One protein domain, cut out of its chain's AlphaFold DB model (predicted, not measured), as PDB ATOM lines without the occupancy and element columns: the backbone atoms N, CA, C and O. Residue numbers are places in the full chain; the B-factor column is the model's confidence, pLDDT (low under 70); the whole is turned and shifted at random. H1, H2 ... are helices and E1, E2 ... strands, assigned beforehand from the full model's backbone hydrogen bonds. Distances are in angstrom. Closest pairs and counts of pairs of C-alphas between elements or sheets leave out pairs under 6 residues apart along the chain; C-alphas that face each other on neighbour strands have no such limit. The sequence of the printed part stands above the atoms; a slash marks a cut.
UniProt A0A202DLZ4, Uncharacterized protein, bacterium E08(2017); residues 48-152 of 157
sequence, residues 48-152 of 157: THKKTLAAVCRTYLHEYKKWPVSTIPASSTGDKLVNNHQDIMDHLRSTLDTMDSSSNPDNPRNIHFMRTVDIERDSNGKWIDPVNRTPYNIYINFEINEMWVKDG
ATOM      1  N   THR A  48     236.642 247.928 302.537       86.81
ATOM      2  CA  THR A  48     235.377 248.212 303.218       86.81
ATOM      3  C   THR A  48     235.628 248.982 304.511       86.81
ATOM      4  O   THR A  48     234.977 249.995 304.737       86.81
ATOM      5  N   HIS A  49     236.614 248.577 305.313       82.19
ATOM      6  CA  HIS A  49     236.957 249.250 306.568       82.19
ATOM      7  C   HIS A  49     237.422 250.695 306.332       82.19
ATOM      8  O   HIS A  49     236.931 251.608 306.995       82.19
ATOM      9  N   LYS A  50     238.282 250.926 305.327       83.31
ATOM     10  CA  LYS A  50     238.713 252.276 304.916       83.31
ATOM     11  C   LYS A  50     237.526 253.172 304.547       83.31
ATOM     12  O   LYS A  50     237.449 254.321 304.982       83.31
ATOM     13  N   LYS A  51     236.571 252.639 303.779       86.06
ATOM     14  CA  LYS A  51     235.351 253.361 303.381       86.06
ATOM     15  C   LYS A  51     234.426 253.641 304.559       86.06
ATOM     16  O   LYS A  51     233.896 254.745 304.642       86.06
ATOM     17  N   THR A  52     234.251 252.679 305.465       86.19
ATOM     18  CA  THR A  52     233.464 252.869 306.687       86.19
ATOM     19  C   THR A  52     234.050 253.996 307.526       86.19
ATOM     20  O   THR A  52     233.316 254.902 307.900       86.19
ATOM     21  N   LEU A  53     235.369 254.007 307.740       81.50
ATOM     22  CA  LEU A  53     236.038 255.065 308.497       81.50
ATOM     23  C   LEU A  53     235.822 256.449 307.863       81.50
ATOM     24  O   LEU A  53     235.397 257.383 308.538       81.50
ATOM     25  N   ALA A  54     236.029 256.572 306.549       84.75
ATOM     26  CA  ALA A  54     235.787 257.829 305.842       84.75
ATOM     27  C   ALA A  54     234.312 258.277 305.928       84.75
ATOM     28  O   ALA A  54     234.030 259.461 306.111       84.75
ATOM     29  N   ALA A  55     233.358 257.346 305.824       88.12
ATOM     30  CA  ALA A  55     231.928 257.637 305.932       88.12
ATOM     31  C   ALA A  55     231.524 258.111 307.339       88.12
ATOM     32  O   ALA A  55     230.752 259.060 307.484       88.12
ATOM     33  N   VAL A  56     232.085 257.487 308.372       86.19
ATOM     34  CA  VAL A  56     231.902 257.860 309.779       86.19
ATOM     35  C   VAL A  56     232.402 259.288 310.024       86.19
ATOM     36  O   VAL A  56     231.653 260.121 310.533       86.19
ATOM     37  N   CYS A  57     233.614 259.619 309.571       85.25
ATOM     38  CA  CYS A  57     234.162 260.973 309.689       85.25
ATOM     39  C   CYS A  57     233.323 262.020 308.939       85.25
ATOM     40  O   CYS A  57     233.125 263.126 309.439       85.25
ATOM     41  N   ARG A  58     232.773 261.676 307.767       87.81
ATOM     42  CA  ARG A  58     231.847 262.554 307.027       87.81
ATOM     43  C   ARG A  58     230.526 262.764 307.764       87.81
ATOM     44  O   ARG A  58     229.964 263.852 307.713       87.81
ATOM     45  N   THR A  59     230.036 261.745 308.461       89.38
ATOM     46  CA  THR A  59     228.821 261.855 309.283       89.38
ATOM     47  C   THR A  59     229.062 262.796 310.464       89.38
ATOM     48  O   THR A  59     228.251 263.684 310.714       89.38
ATOM     49  N   TYR A  60     230.218 262.677 311.122       85.69
ATOM     50  CA  TYR A  60     230.649 263.604 312.168       85.69
ATOM     51  C   TYR A  60     230.760 265.047 311.646       85.69
ATOM     52  O   TYR A  60     230.235 265.978 312.251       85.69
ATOM     53  N   LEU A  61     231.372 265.230 310.475       86.81
ATOM     54  CA  LEU A  61     231.464 266.524 309.796       86.81
ATOM     55  C   LEU A  61     230.086 267.111 309.463       86.81
ATOM     56  O   LEU A  61     229.876 268.315 309.604       86.81
ATOM     57  N   HIS A  62     229.134 266.288 309.024       89.00
ATOM     58  CA  HIS A  62     227.776 266.748 308.746       89.00
ATOM     59  C   HIS A  62     227.084 267.265 310.015       89.00
ATOM     60  O   HIS A  62     226.396 268.289 309.953       89.00
ATOM     61  N   GLU A  63     227.304 266.583 311.137       88.56
ATOM     62  CA  GLU A  63     226.708 266.882 312.437       88.56
ATOM     63  C   GLU A  63     227.326 268.122 313.096       88.56
ATOM     64  O   GLU A  63     226.615 269.054 313.465       88.56
ATOM     65  N   TYR A  64     228.656 268.178 313.177       86.69
ATOM     66  CA  TYR A  64     229.377 269.199 313.942       86.69
ATOM     67  C   TYR A  64     230.041 270.283 313.094       86.69
ATOM     68  O   TYR A  64     230.655 271.196 313.643       86.69
ATOM     69  N   LYS A  65     229.943 270.196 311.762       86.88
ATOM     70  CA  LYS A  65     230.571 271.122 310.796       86.88
ATOM     71  C   LYS A  65     232.092 271.259 310.953       86.88
ATOM     72  O   LYS A  65     232.681 272.204 310.440       86.88
ATOM     73  N   LYS A  66     232.729 270.299 311.627       83.75
ATOM     74  CA  LYS A  66     234.176 270.216 311.841       83.75
ATOM     75  C   LYS A  66     234.653 268.783 311.638       83.75
ATOM     76  O   LYS A  66     233.908 267.840 311.897       83.75
ATOM     77  N   TRP A  67     235.890 268.617 311.186       82.75
ATOM     78  CA  TRP A  67     236.526 267.300 311.148       82.75
ATOM     79  C   TRP A  67     236.858 266.822 312.570       82.75
ATOM     80  O   TRP A  67     237.149 267.659 313.425       82.75
ATOM     81  N   PRO A  68     236.830 265.504 312.840       79.25
ATOM     82  CA  PRO A  68     237.169 264.944 314.146       79.25
ATOM     83  C   PRO A  68     238.693 264.939 314.349       79.25
ATOM     84  O   PRO A  68     239.301 263.880 314.393       79.25
ATOM     85  N   VAL A  69     239.335 266.110 314.383       76.56
ATOM     86  CA  VAL A  69     240.793 266.260 314.532       76.56
ATOM     87  C   VAL A  69     241.109 267.290 315.614       76.56
ATOM     88  O   VAL A  69     240.587 268.400 315.561       76.56
ATOM     89  N   SER A  70     241.986 266.961 316.568       65.81
ATOM     90  CA  SER A  70     242.324 267.898 317.654       65.81
ATOM     91  C   SER A  70     243.236 269.036 317.205       65.81
ATOM     92  O   SER A  70     243.171 270.132 317.751       65.81
ATOM     93  N   THR A  71     244.087 268.799 316.202       64.62
ATOM     94  CA  THR A  71     244.965 269.829 315.637       64.62
ATOM     95  C   THR A  71     244.672 269.987 314.155       64.62
ATOM     96  O   THR A  71     245.043 269.139 313.345       64.62
ATOM     97  N   ILE A  72     244.024 271.093 313.791       61.47
ATOM     98  CA  ILE A  72     243.976 271.523 312.395       61.47
ATOM     99  C   ILE A  72     245.361 272.108 312.082       61.47
ATOM    100  O   ILE A  72     245.780 273.055 312.754       61.47
ATOM    101  N   PRO A  73     246.120 271.557 311.119       62.56
ATOM    102  CA  PRO A  73     247.395 272.146 310.732       62.56
ATOM    103  C   PRO A  73     247.164 273.589 310.269       62.56
ATOM    104  O   PRO A  73     246.209 273.867 309.553       62.56
ATOM    105  N   ALA A  74     248.054 274.510 310.653       59.44
ATOM    106  CA  ALA A  74     247.909 275.959 310.445       59.44
ATOM    107  C   ALA A  74     247.732 276.410 308.974       59.44
ATOM    108  O   ALA A  74     247.491 277.583 308.711       59.44
ATOM    109  N   SER A  75     247.850 275.490 308.014       60.34
ATOM    110  CA  SER A  75     247.520 275.705 306.606       60.34
ATOM    111  C   SER A  75     246.342 274.814 306.213       60.34
ATOM    112  O   SER A  75     246.430 273.590 306.295       60.34
ATOM    113  N   SER A  76     245.260 275.423 305.732       61.53
ATOM    114  CA  SER A  76     244.094 274.721 305.183       61.53
ATOM    115  C   SER A  76     244.309 274.205 303.755       61.53
ATOM    116  O   SER A  76     243.392 273.628 303.190       61.53
ATOM    117  N   THR A  77     245.497 274.402 303.173       66.00
ATOM    118  CA  THR A  77     245.768 274.078 301.767       66.00
ATOM    119  C   THR A  77     246.323 272.674 301.562       66.00
ATOM    120  O   THR A  77     247.339 272.306 302.168       66.00
ATOM    121  N   GLY A  78     245.690 271.933 300.649       69.56
ATOM    122  CA  GLY A  78     246.095 270.600 300.204       69.56
ATOM    123  C   GLY A  78     245.803 269.460 301.185       69.56
ATOM    124  O   GLY A  78     245.234 269.651 302.261       69.56
ATOM    125  N   ASP A  79     246.222 268.257 300.794       69.06
ATOM    126  CA  ASP A  79     246.064 267.037 301.582       69.06
ATOM    127  C   ASP A  79     246.959 267.073 302.826       69.06
ATOM    128  O   ASP A  79     248.181 267.229 302.749       69.06
ATOM    129  N   LYS A  80     246.352 266.907 303.999       76.12
ATOM    130  CA  LYS A  80     247.055 266.896 305.280       76.12
ATOM    131  C   LYS A  80     247.022 265.513 305.898       76.12
ATOM    132  O   LYS A  80     245.956 264.943 306.105       76.12
ATOM    133  N   LEU A  81     248.205 265.012 306.237       72.50
ATOM    134  CA  LEU A  81     248.382 263.821 307.059       72.50
ATOM    135  C   LEU A  81     247.860 264.087 308.470       72.50
ATOM    136  O   LEU A  81     248.394 264.930 309.189       72.50
ATOM    137  N   VAL A  82     246.853 263.324 308.875       71.62
ATOM    138  CA  VAL A  82     246.301 263.339 310.226       71.62
ATOM    139  C   VAL A  82     246.517 261.962 310.836       71.62
ATOM    140  O   VAL A  82     245.657 261.088 310.805       71.62
ATOM    141  N   ASN A  83     247.716 261.762 311.380       65.94
ATOM    142  CA  ASN A  83     248.099 260.496 312.005       65.94
ATOM    143  C   ASN A  83     247.839 260.474 313.521       65.94
ATOM    144  O   ASN A  83     248.045 259.431 314.144       65.94
ATOM    145  N   ASN A  84     247.391 261.592 314.121       64.38
ATOM    146  CA  ASN A  84     247.047 261.616 315.542       64.38
ATOM    147  C   ASN A  84     245.646 261.052 315.744       64.38
ATOM    148  O   ASN A  84     244.622 261.700 315.561       64.38
ATOM    149  N   HIS A  85     245.634 259.760 315.996       63.94
ATOM    150  CA  HIS A  85     244.482 258.924 315.751       63.94
ATOM    151  C   HIS A  85     243.679 258.633 317.032       63.94
ATOM    152  O   HIS A  85     242.595 258.051 316.948       63.94
ATOM    153  N   GLN A  86     244.262 258.933 318.203       64.06
ATOM    154  CA  GLN A  86     243.618 258.822 319.519       64.06
ATOM    155  C   GLN A  86     242.534 259.888 319.613       64.06
ATOM    156  O   GLN A  86     241.374 259.555 319.799       64.06
ATOM    157  N   ASP A  87     242.900 261.109 319.243       68.69
ATOM    158  CA  ASP A  87     242.020 262.250 319.035       68.69
ATOM    159  C   ASP A  87     240.799 261.896 318.178       68.69
ATOM    160  O   ASP A  87     239.665 262.001 318.637       68.69
ATOM    161  N   ILE A  88     241.017 261.390 316.955       74.62
ATOM    162  CA  ILE A  88     239.924 261.014 316.042       74.62
ATOM    163  C   ILE A  88     238.995 259.994 316.712       74.62
ATOM    164  O   ILE A  88     237.775 260.093 316.611       74.62
ATOM    165  N   MET A  89     239.556 259.014 317.421       69.75
ATOM    166  CA  MET A  89     238.764 257.998 318.109       69.75
ATOM    167  C   MET A  89     237.940 258.556 319.250       69.75
ATOM    168  O   MET A  89     236.779 258.176 319.383       69.75
ATOM    169  N   ASP A  90     238.518 259.443 320.044       70.31
ATOM    170  CA  ASP A  90     237.825 260.063 321.163       70.31
ATOM    171  C   ASP A  90     236.665 260.925 320.651       70.31
ATOM    172  O   ASP A  90     235.575 260.883 321.207       70.31
ATOM    173  N   HIS A  91     236.825 261.583 319.501       75.00
ATOM    174  CA  HIS A  91     235.748 262.351 318.870       75.00
ATOM    175  C   HIS A  91     234.637 261.455 318.291       75.00
ATOM    176  O   HIS A  91     233.453 261.789 318.366       75.00
ATOM    177  N   LEU A  92     234.995 260.311 317.698       74.38
ATOM    178  CA  LEU A  92     234.044 259.402 317.041       74.38
ATOM    179  C   LEU A  92     233.335 258.444 318.007       74.38
ATOM    180  O   LEU A  92     232.272 257.896 317.683       74.38
ATOM    181  N   ARG A  93     233.919 258.216 319.184       69.25
ATOM    182  CA  ARG A  93     233.350 257.370 320.229       69.25
ATOM    183  C   ARG A  93     232.552 258.243 321.181       69.25
ATOM    184  O   ARG A  93     233.056 259.184 321.776       69.25
ATOM    185  N   SER A  94     231.295 257.881 321.372       59.31
ATOM    186  CA  SER A  94     230.587 258.292 322.574       59.31
ATOM    187  C   SER A  94     231.134 257.461 323.743       59.31
ATOM    188  O   SER A  94     231.262 256.234 323.659       59.31
ATOM    189  N   THR A  95     231.560 258.129 324.807       54.50
ATOM    190  CA  THR A  95     231.946 257.489 326.063       54.50
ATOM    191  C   THR A  95     230.654 257.188 326.816       54.50
ATOM    192  O   THR A  95     230.143 257.996 327.581       54.50
ATOM    193  N   LEU A  96     230.077 256.009 326.573       46.56
ATOM    194  CA  LEU A  96     228.847 255.574 327.249       46.56
ATOM    195  C   LEU A  96     229.011 255.467 328.784       46.56
ATOM    196  O   LEU A  96     228.016 255.370 329.492       46.56
ATOM    197  N   ASP A  97     230.245 255.503 329.297       47.81
ATOM    198  CA  ASP A  97     230.565 255.282 330.714       47.81
ATOM    199  C   ASP A  97     230.821 256.569 331.520       47.81
ATOM    200  O   ASP A  97     231.066 256.521 332.723       47.81
ATOM    201  N   THR A  98     230.729 257.743 330.891       48.69
ATOM    202  CA  THR A  98     230.881 259.014 331.606       48.69
ATOM    203  C   THR A  98     229.708 259.917 331.271       48.69
ATOM    204  O   THR A  98     229.664 260.561 330.230       48.69
ATOM    205  N   MET A  99     228.750 260.008 332.197       48.75
ATOM    206  CA  MET A  99     227.641 260.976 332.155       48.75
ATOM    207  C   MET A  99     228.094 262.436 332.336       48.75
ATOM    208  O   MET A  99     227.287 263.310 332.639       48.75
ATOM    209  N   ASP A 100     229.386 262.696 332.164       55.53
ATOM    210  CA  ASP A 100     229.974 264.016 332.220       55.53
ATOM    211  C   ASP A 100     230.375 264.443 330.805       55.53
ATOM    212  O   ASP A 100     231.338 263.935 330.218       55.53
ATOM    213  N   SER A 101     229.623 265.403 330.267       52.47
ATOM    214  CA  SER A 101     229.905 266.086 329.003       52.47
ATOM    215  C   SER A 101     231.271 266.787 328.988       52.47
ATOM    216  O   SER A 101     231.714 267.213 327.924       52.47
ATOM    217  N   SER A 102     231.965 266.893 330.133       55.00
ATOM    218  CA  SER A 102     233.360 267.345 330.203       55.00
ATOM    219  C   SER A 102     234.360 266.350 329.596       55.00
ATOM    220  O   SER A 102     235.452 266.751 329.202       55.00
ATOM    221  N   SER A 103     233.992 265.067 329.479       57.81
ATOM    222  CA  SER A 103     234.894 264.013 328.992       57.81
ATOM    223  C   SER A 103     235.012 263.940 327.465       57.81
ATOM    224  O   SER A 103     235.948 263.323 326.963       57.81
ATOM    225  N   ASN A 104     234.103 264.584 326.721       66.19
ATOM    226  CA  ASN A 104     234.166 264.666 325.260       66.19
ATOM    227  C   ASN A 104     233.519 265.968 324.736       66.19
ATOM    228  O   ASN A 104     232.445 265.924 324.123       66.19
ATOM    229  N   PRO A 105     234.144 267.142 324.973       67.62
ATOM    230  CA  PRO A 105     233.611 268.434 324.527       67.62
ATOM    231  C   PRO A 105     233.451 268.515 323.003       67.62
ATOM    232  O   PRO A 105     232.706 269.353 322.492       67.62
ATOM    233  N   ASP A 106     234.127 267.635 322.265       73.81
ATOM    234  CA  ASP A 106     234.082 267.608 320.816       73.81
ATOM    235  C   ASP A 106     232.863 266.875 320.241       73.81
ATOM    236  O   ASP A 106     232.426 267.233 319.147       73.81
ATOM    237  N   ASN A 107     232.240 265.970 321.004       76.81
ATOM    238  CA  ASN A 107     230.996 265.272 320.656       76.81
ATOM    239  C   ASN A 107     229.879 265.591 321.676       76.81
ATOM    240  O   ASN A 107     229.420 264.699 322.397       76.81
ATOM    241  N   PRO A 108     229.388 266.844 321.750       75.56
ATOM    242  CA  PRO A 108     228.454 267.282 322.793       75.56
ATOM    243  C   PRO A 108     227.090 266.581 322.751       75.56
ATOM    244  O   PRO A 108     226.382 266.555 323.755       75.56
ATOM    245  N   ARG A 109     226.695 266.001 321.608       76.06
ATOM    246  CA  ARG A 109     225.453 265.217 321.493       76.06
ATOM    247  C   ARG A 109     225.633 263.744 321.857       76.06
ATOM    248  O   ARG A 109     224.664 262.993 321.778       76.06
ATOM    249  N   ASN A 110     226.846 263.334 322.228       76.12
ATOM    250  CA  ASN A 110     227.192 261.973 322.618       76.12
ATOM    251  C   ASN A 110     226.720 260.919 321.593       76.12
ATOM    252  O   ASN A 110     226.147 259.888 321.945       76.12
ATOM    253  N   ILE A 111     226.912 261.197 320.299       80.75
ATOM    254  CA  ILE A 111     226.495 260.296 319.219       80.75
ATOM    255  C   ILE A 111     227.594 259.253 319.000       80.75
ATOM    256  O   ILE A 111     228.768 259.593 318.844       80.75
ATOM    257  N   HIS A 112     227.222 257.974 318.970       79.25
ATOM    258  CA  HIS A 112     228.131 256.899 318.578       79.25
ATOM    259  C   HIS A 112     228.238 256.834 317.053       79.25
ATOM    260  O   HIS A 112     227.327 256.337 316.392       79.25
ATOM    261  N   PHE A 113     229.359 257.291 316.493       81.25
ATOM    262  CA  PHE A 113     229.593 257.193 315.049       81.25
ATOM    263  C   PHE A 113     230.254 255.867 314.651       81.25
ATOM    264  O   PHE A 113     230.020 255.382 313.547       81.25
ATOM    265  N   MET A 114     231.053 255.254 315.534       76.75
ATOM    266  CA  MET A 114     231.747 253.993 315.245       76.75
ATOM    267  C   MET A 114     231.852 253.081 316.471       76.75
ATOM    268  O   MET A 114     232.007 253.550 317.602       76.75
ATOM    269  N   ARG A 115     231.783 251.763 316.247       70.19
ATOM    270  CA  ARG A 115     231.899 250.746 317.299       70.19
ATOM    271  C   ARG A 115     233.346 250.280 317.461       70.19
ATOM    272  O   ARG A 115     234.138 250.250 316.527       70.19
ATOM    273  N   THR A 116     233.677 249.877 318.682       59.25
ATOM    274  CA  THR A 116     235.031 249.519 319.130       59.25
ATOM    275  C   THR A 116     235.579 248.228 318.525       59.25
ATOM    276  O   THR A 116     236.789 248.079 318.430       59.25
ATOM    277  N   VAL A 117     234.705 247.308 318.113       57.75
ATOM    278  CA  VAL A 117     235.096 246.006 317.542       57.75
ATOM    279  C   VAL A 117     235.498 246.086 316.070       57.75
ATOM    280  O   VAL A 117     236.008 245.112 315.529       57.75
ATOM    281  N   ASP A 118     235.277 247.231 315.424       64.38
ATOM    282  CA  ASP A 118     235.579 247.413 314.002       64.38
ATOM    283  C   ASP A 118     237.024 247.913 313.787       64.38
ATOM    284  O   ASP A 118     237.419 248.230 312.663       64.38
ATOM    285  N   ILE A 119     237.806 248.028 314.873       65.69
ATOM    286  CA  ILE A 119     239.069 248.766 314.916       65.69
ATOM    287  C   ILE A 119     240.086 248.008 315.765       65.69
ATOM    288  O   ILE A 119     239.860 247.760 316.949       65.69
ATOM    289  N   GLU A 120     241.235 247.700 315.173       71.06
ATOM    290  CA  GLU A 120     242.384 247.147 315.885       71.06
ATOM    291  C   GLU A 120     243.501 248.204 315.965       71.06
ATOM    292  O   GLU A 120     243.598 249.103 315.121       71.06
ATOM    293  N   ARG A 121     244.320 248.139 317.020       71.19
ATOM    294  CA  ARG A 121     245.405 249.095 317.291       71.19
ATOM    295  C   ARG A 121     246.739 248.371 317.437       71.19
ATOM    296  O   ARG A 121     246.809 247.297 318.027       71.19
ATOM    297  N   ASP A 122     247.791 248.995 316.919       73.94
ATOM    298  CA  ASP A 122     249.186 248.676 317.238       73.94
ATOM    299  C   ASP A 122     249.497 249.077 318.700       73.94
ATOM    300  O   ASP A 122     248.842 249.949 319.275       73.94
ATOM    301  N   SER A 123     250.523 248.469 319.292       71.81
ATOM    302  CA  SER A 123     251.223 248.907 320.506       71.81
ATOM    303  C   SER A 123     251.566 250.406 320.512       71.81
ATOM    304  O   SER A 123     251.527 251.030 321.567       71.81
ATOM    305  N   ASN A 124     251.838 251.011 319.348       66.75
ATOM    306  CA  ASN A 124     252.059 252.463 319.206       66.75
ATOM    307  C   ASN A 124     250.759 253.274 319.066       66.75
ATOM    308  O   ASN A 124     250.770 254.452 318.715       66.75
ATOM    309  N   GLY A 125     249.609 252.635 319.265       66.25
ATOM    310  CA  GLY A 125     248.289 253.223 319.135       66.25
ATOM    311  C   GLY A 125     247.751 253.261 317.707       66.25
ATOM    312  O   GLY A 125     246.526 253.232 317.582       66.25
ATOM    313  N   LYS A 126     248.607 253.287 316.673       70.31
ATOM    314  CA  LYS A 126     248.222 253.499 315.267       70.31
ATOM    315  C   LYS A 126     247.096 252.554 314.836       70.31
ATOM    316  O   LYS A 126     247.082 251.382 315.211       70.31
ATOM    317  N   TRP A 127     246.153 253.076 314.050       71.75
ATOM    318  CA  TRP A 127     245.075 252.261 313.492       71.75
ATOM    319  C   TRP A 127     245.683 251.245 312.561       71.75
ATOM    320  O   TRP A 127     246.381 251.626 311.620       71.75
ATOM    321  N   ILE A 128     245.401 249.980 312.823       75.62
ATOM    322  CA  ILE A 128     245.849 248.899 311.972       75.62
ATOM    323  C   ILE A 128     244.655 248.248 311.303       75.62
ATOM    324  O   ILE A 128     243.551 248.169 311.842       75.62
ATOM    325  N   ASP A 129     244.909 247.774 310.097       75.25
ATOM    326  CA  ASP A 129     244.055 246.797 309.464       75.25
ATOM    327  C   ASP A 129     243.886 245.581 310.392       75.25
ATOM    328  O   ASP A 129     244.899 244.976 310.752       75.25
ATOM    329  N   PRO A 130     242.651 245.175 310.739       68.31
ATOM    330  CA  PRO A 130     242.430 243.979 311.550       68.31
ATOM    331  C   PRO A 130     242.919 242.689 310.881       68.31
ATOM    332  O   PRO A 130     243.049 241.652 311.526       68.31
ATOM    333  N   VAL A 131     243.172 242.722 309.572       71.56
ATOM    334  CA  VAL A 131     243.617 241.550 308.823       71.56
ATOM    335  C   VAL A 131     245.140 241.440 308.778       71.56
ATOM    336  O   VAL A 131     245.697 240.428 309.199       71.56
ATOM    337  N   ASN A 132     245.829 242.455 308.252       70.12
ATOM    338  CA  ASN A 132     247.276 242.402 308.025       70.12
ATOM    339  C   ASN A 132     248.091 243.114 309.109       70.12
ATOM    340  O   ASN A 132     249.317 243.149 309.016       70.12
ATOM    341  N   ARG A 133     247.432 243.709 310.112       75.56
ATOM    342  CA  ARG A 133     248.054 244.536 311.160       75.56
ATOM    343  C   ARG A 133     248.901 245.689 310.599       75.56
ATOM    344  O   ARG A 133     249.732 246.253 311.303       75.56
ATOM    345  N   THR A 134     248.691 246.046 309.331       77.19
ATOM    346  CA  THR A 134     249.382 247.153 308.674       77.19
ATOM    347  C   THR A 134     248.730 248.456 309.092       77.19
ATOM    348  O   THR A 134     247.499 248.550 309.046       77.19
ATOM    349  N   PRO A 135     249.512 249.469 309.464       76.12
ATOM    350  CA  PRO A 135     248.941 250.719 309.897       76.12
ATOM    351  C   PRO A 135     248.317 251.512 308.742       76.12
ATOM    352  O   PRO A 135     248.804 251.443 307.619       76.12
ATOM    353  N   TYR A 136     247.295 252.317 309.024       77.62
ATOM    354  CA  TYR A 136     246.697 253.255 308.071       77.62
ATOM    355  C   TYR A 136     247.204 254.683 308.277       77.62
ATOM    356  O   TYR A 136     247.484 255.098 309.403       77.62
ATOM    357  N   ASN A 137     247.280 255.444 307.186       78.94
ATOM    358  CA  ASN A 137     247.504 256.886 307.197       78.94
ATOM    359  C   ASN A 137     246.213 257.579 306.746       78.94
ATOM    360  O   ASN A 137     245.646 257.228 305.710       78.94
ATOM    361  N   ILE A 138     245.742 258.557 307.515       79.31
ATOM    362  CA  ILE A 138     244.523 259.306 307.193       79.31
ATOM    363  C   ILE A 138     244.936 260.652 306.611       79.31
ATOM    364  O   ILE A 138     245.791 261.341 307.164       79.31
ATOM    365  N   TYR A 139     244.322 261.016 305.492       80.94
ATOM    366  CA  TYR A 139     244.535 262.279 304.806       80.94
ATOM    367  C   TYR A 139     243.227 263.055 304.782       80.94
ATOM    368  O   TYR A 139     242.185 262.502 304.429       80.94
ATOM    369  N   ILE A 140     243.287 264.331 305.144       81.12
ATOM    370  CA  ILE A 140     242.151 265.247 305.071       81.12
ATOM    371  C   ILE A 140     242.541 266.411 304.180       81.12
ATOM    372  O   ILE A 140     243.562 267.056 304.407       81.12
ATOM    373  N   ASN A 141     241.708 266.688 303.188       81.75
ATOM    374  CA  ASN A 141     241.786 267.896 302.396       81.75
ATOM    375  C   ASN A 141     240.733 268.883 302.903       81.75
ATOM    376  O   ASN A 141     239.528 268.667 302.753       81.75
ATOM    377  N   PHE A 142     241.195 269.966 303.524       77.00
ATOM    378  CA  PHE A 142     240.315 270.972 304.115       77.00
ATOM    379  C   PHE A 142     239.681 271.908 303.072       77.00
ATOM    380  O   PHE A 142     238.663 272.521 303.376       77.00
ATOM    381  N   GLU A 143     240.232 272.002 301.857       78.44
ATOM    382  CA  GLU A 143     239.714 272.881 300.794       78.44
ATOM    383  C   GLU A 143     238.478 272.283 300.126       78.44
ATOM    384  O   GLU A 143     237.458 272.950 299.972       78.44
ATOM    385  N   ILE A 144     238.564 271.005 299.756       80.56
ATOM    386  CA  ILE A 144     237.472 270.280 299.086       80.56
ATOM    387  C   ILE A 144     236.610 269.480 300.066       80.56
ATOM    388  O   ILE A 144     235.618 268.876 299.670       80.56
ATOM    389  N   ASN A 145     236.956 269.513 301.356       79.44
ATOM    390  CA  ASN A 145     236.236 268.832 302.424       79.44
ATOM    391  C   ASN A 145     236.121 267.316 302.183       79.44
ATOM    392  O   ASN A 145     235.066 266.703 302.380       79.44
ATOM    393  N   GLU A 146     237.235 266.703 301.787       82.00
ATOM    394  CA  GLU A 146     237.334 265.268 301.536       82.00
ATOM    395  C   GLU A 146     238.355 264.601 302.460       82.00
ATOM    396  O   GLU A 146     239.324 265.206 302.914       82.00
ATOM    397  N   MET A 147     238.115 263.321 302.747       81.25
ATOM    398  CA  MET A 147     238.995 262.475 303.544       81.25
ATOM    399  C   MET A 147     239.266 261.177 302.794       81.25
ATOM    400  O   MET A 147     238.346 260.565 302.238       81.25
ATOM    401  N   TRP A 148     240.515 260.734 302.875       81.50
ATOM    402  CA  TRP A 148     241.012 259.498 302.294       81.50
ATOM    403  C   TRP A 148     241.806 258.726 303.343       81.50
ATOM    404  O   TRP A 148     242.500 259.308 304.175       81.50
ATOM    405  N   VAL A 149     241.739 257.402 303.283       81.75
ATOM    406  CA  VAL A 149     242.553 256.518 304.119       81.75
ATOM    407  C   VAL A 149     243.460 255.740 303.181       81.75
ATOM    408  O   VAL A 149     242.964 255.074 302.273       81.75
ATOM    409  N   LYS A 150     244.772 255.849 303.381       81.00
ATOM    410  CA  LYS A 150     245.782 255.112 302.619       81.00
ATOM    411  C   LYS A 150     246.429 254.051 303.492       81.00
ATOM    412  O   LYS A 150     246.473 254.175 304.722       81.00
ATOM    413  N   ASP A 151     246.932 253.010 302.849       76.94
ATOM    414  CA  ASP A 151     247.736 252.010 303.545       76.94
ATOM    415  C   ASP A 151     249.069 252.665 303.982       76.94
ATOM    416  O   ASP A 151     249.559 253.599 303.347       76.94
ATOM    417  N   GLY A 152     249.644 252.226 305.103       68.44
ATOM    418  CA  GLY A 152     250.823 252.858 305.710       68.44
ATOM    419  C   GLY A 152     252.056 252.907 304.807       68.44
ATOM    420  O   GLY A 152     252.868 253.818 304.957       68.44
TER     421      GLY A 152
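This is residues 48 to 152 of the 157 residues of an uncharacterized protein of bacterium E08(2017) (UniProt A0A202DLZ4). With little regular structure, this domain is a small sheet with helix H1 over one face at E3, short H2 just meeting H1, and long loops around them. The sheet's order is E1, E2, E3, antiparallel; 40 of the 105 printed residues are in named elements, H1 E1 H2 E2 E3 along the chain, class mixed. It is compact, radius of gyration of the C-alphas 13.5 A, spanning 36 by 33 by 23 A.

E1 is residues 79 to 81, E2 136 to 141, 16.5 A, and E3 146 to 151, 17.0 A, ending at C-alpha 151 (247.736, 252.010, 303.545). H1, residues 48 to 64, runs 24.3 A from C-alpha 48 (235.377, 248.212, 303.218); H2 is residues 85 to 92.

N 80 and O 140 of E1 and E2 are 2.8 A apart; in the hairpin E2 and E3, N 139 and O 148 are 2.8 A apart, both within hydrogen-bond range. H1 is on the sheet, height 9.7 A; its closest C-alphas to E3 are Lys 50 and Val 149, 5.8 A. H1, with residues 56 to 60 alone, only just touches H2, with 3 pairs of C-alphas within 8 A, closest Tyr 60 and Leu 92, 7.3 A. Every O i to N i+4 pair in H1 and H2 is within hydrogen-bond range.

The printed part has no cut; links H1 to E1 and H2 to E2 are long. Residues 93 to 105 are among those under pLDDT 70.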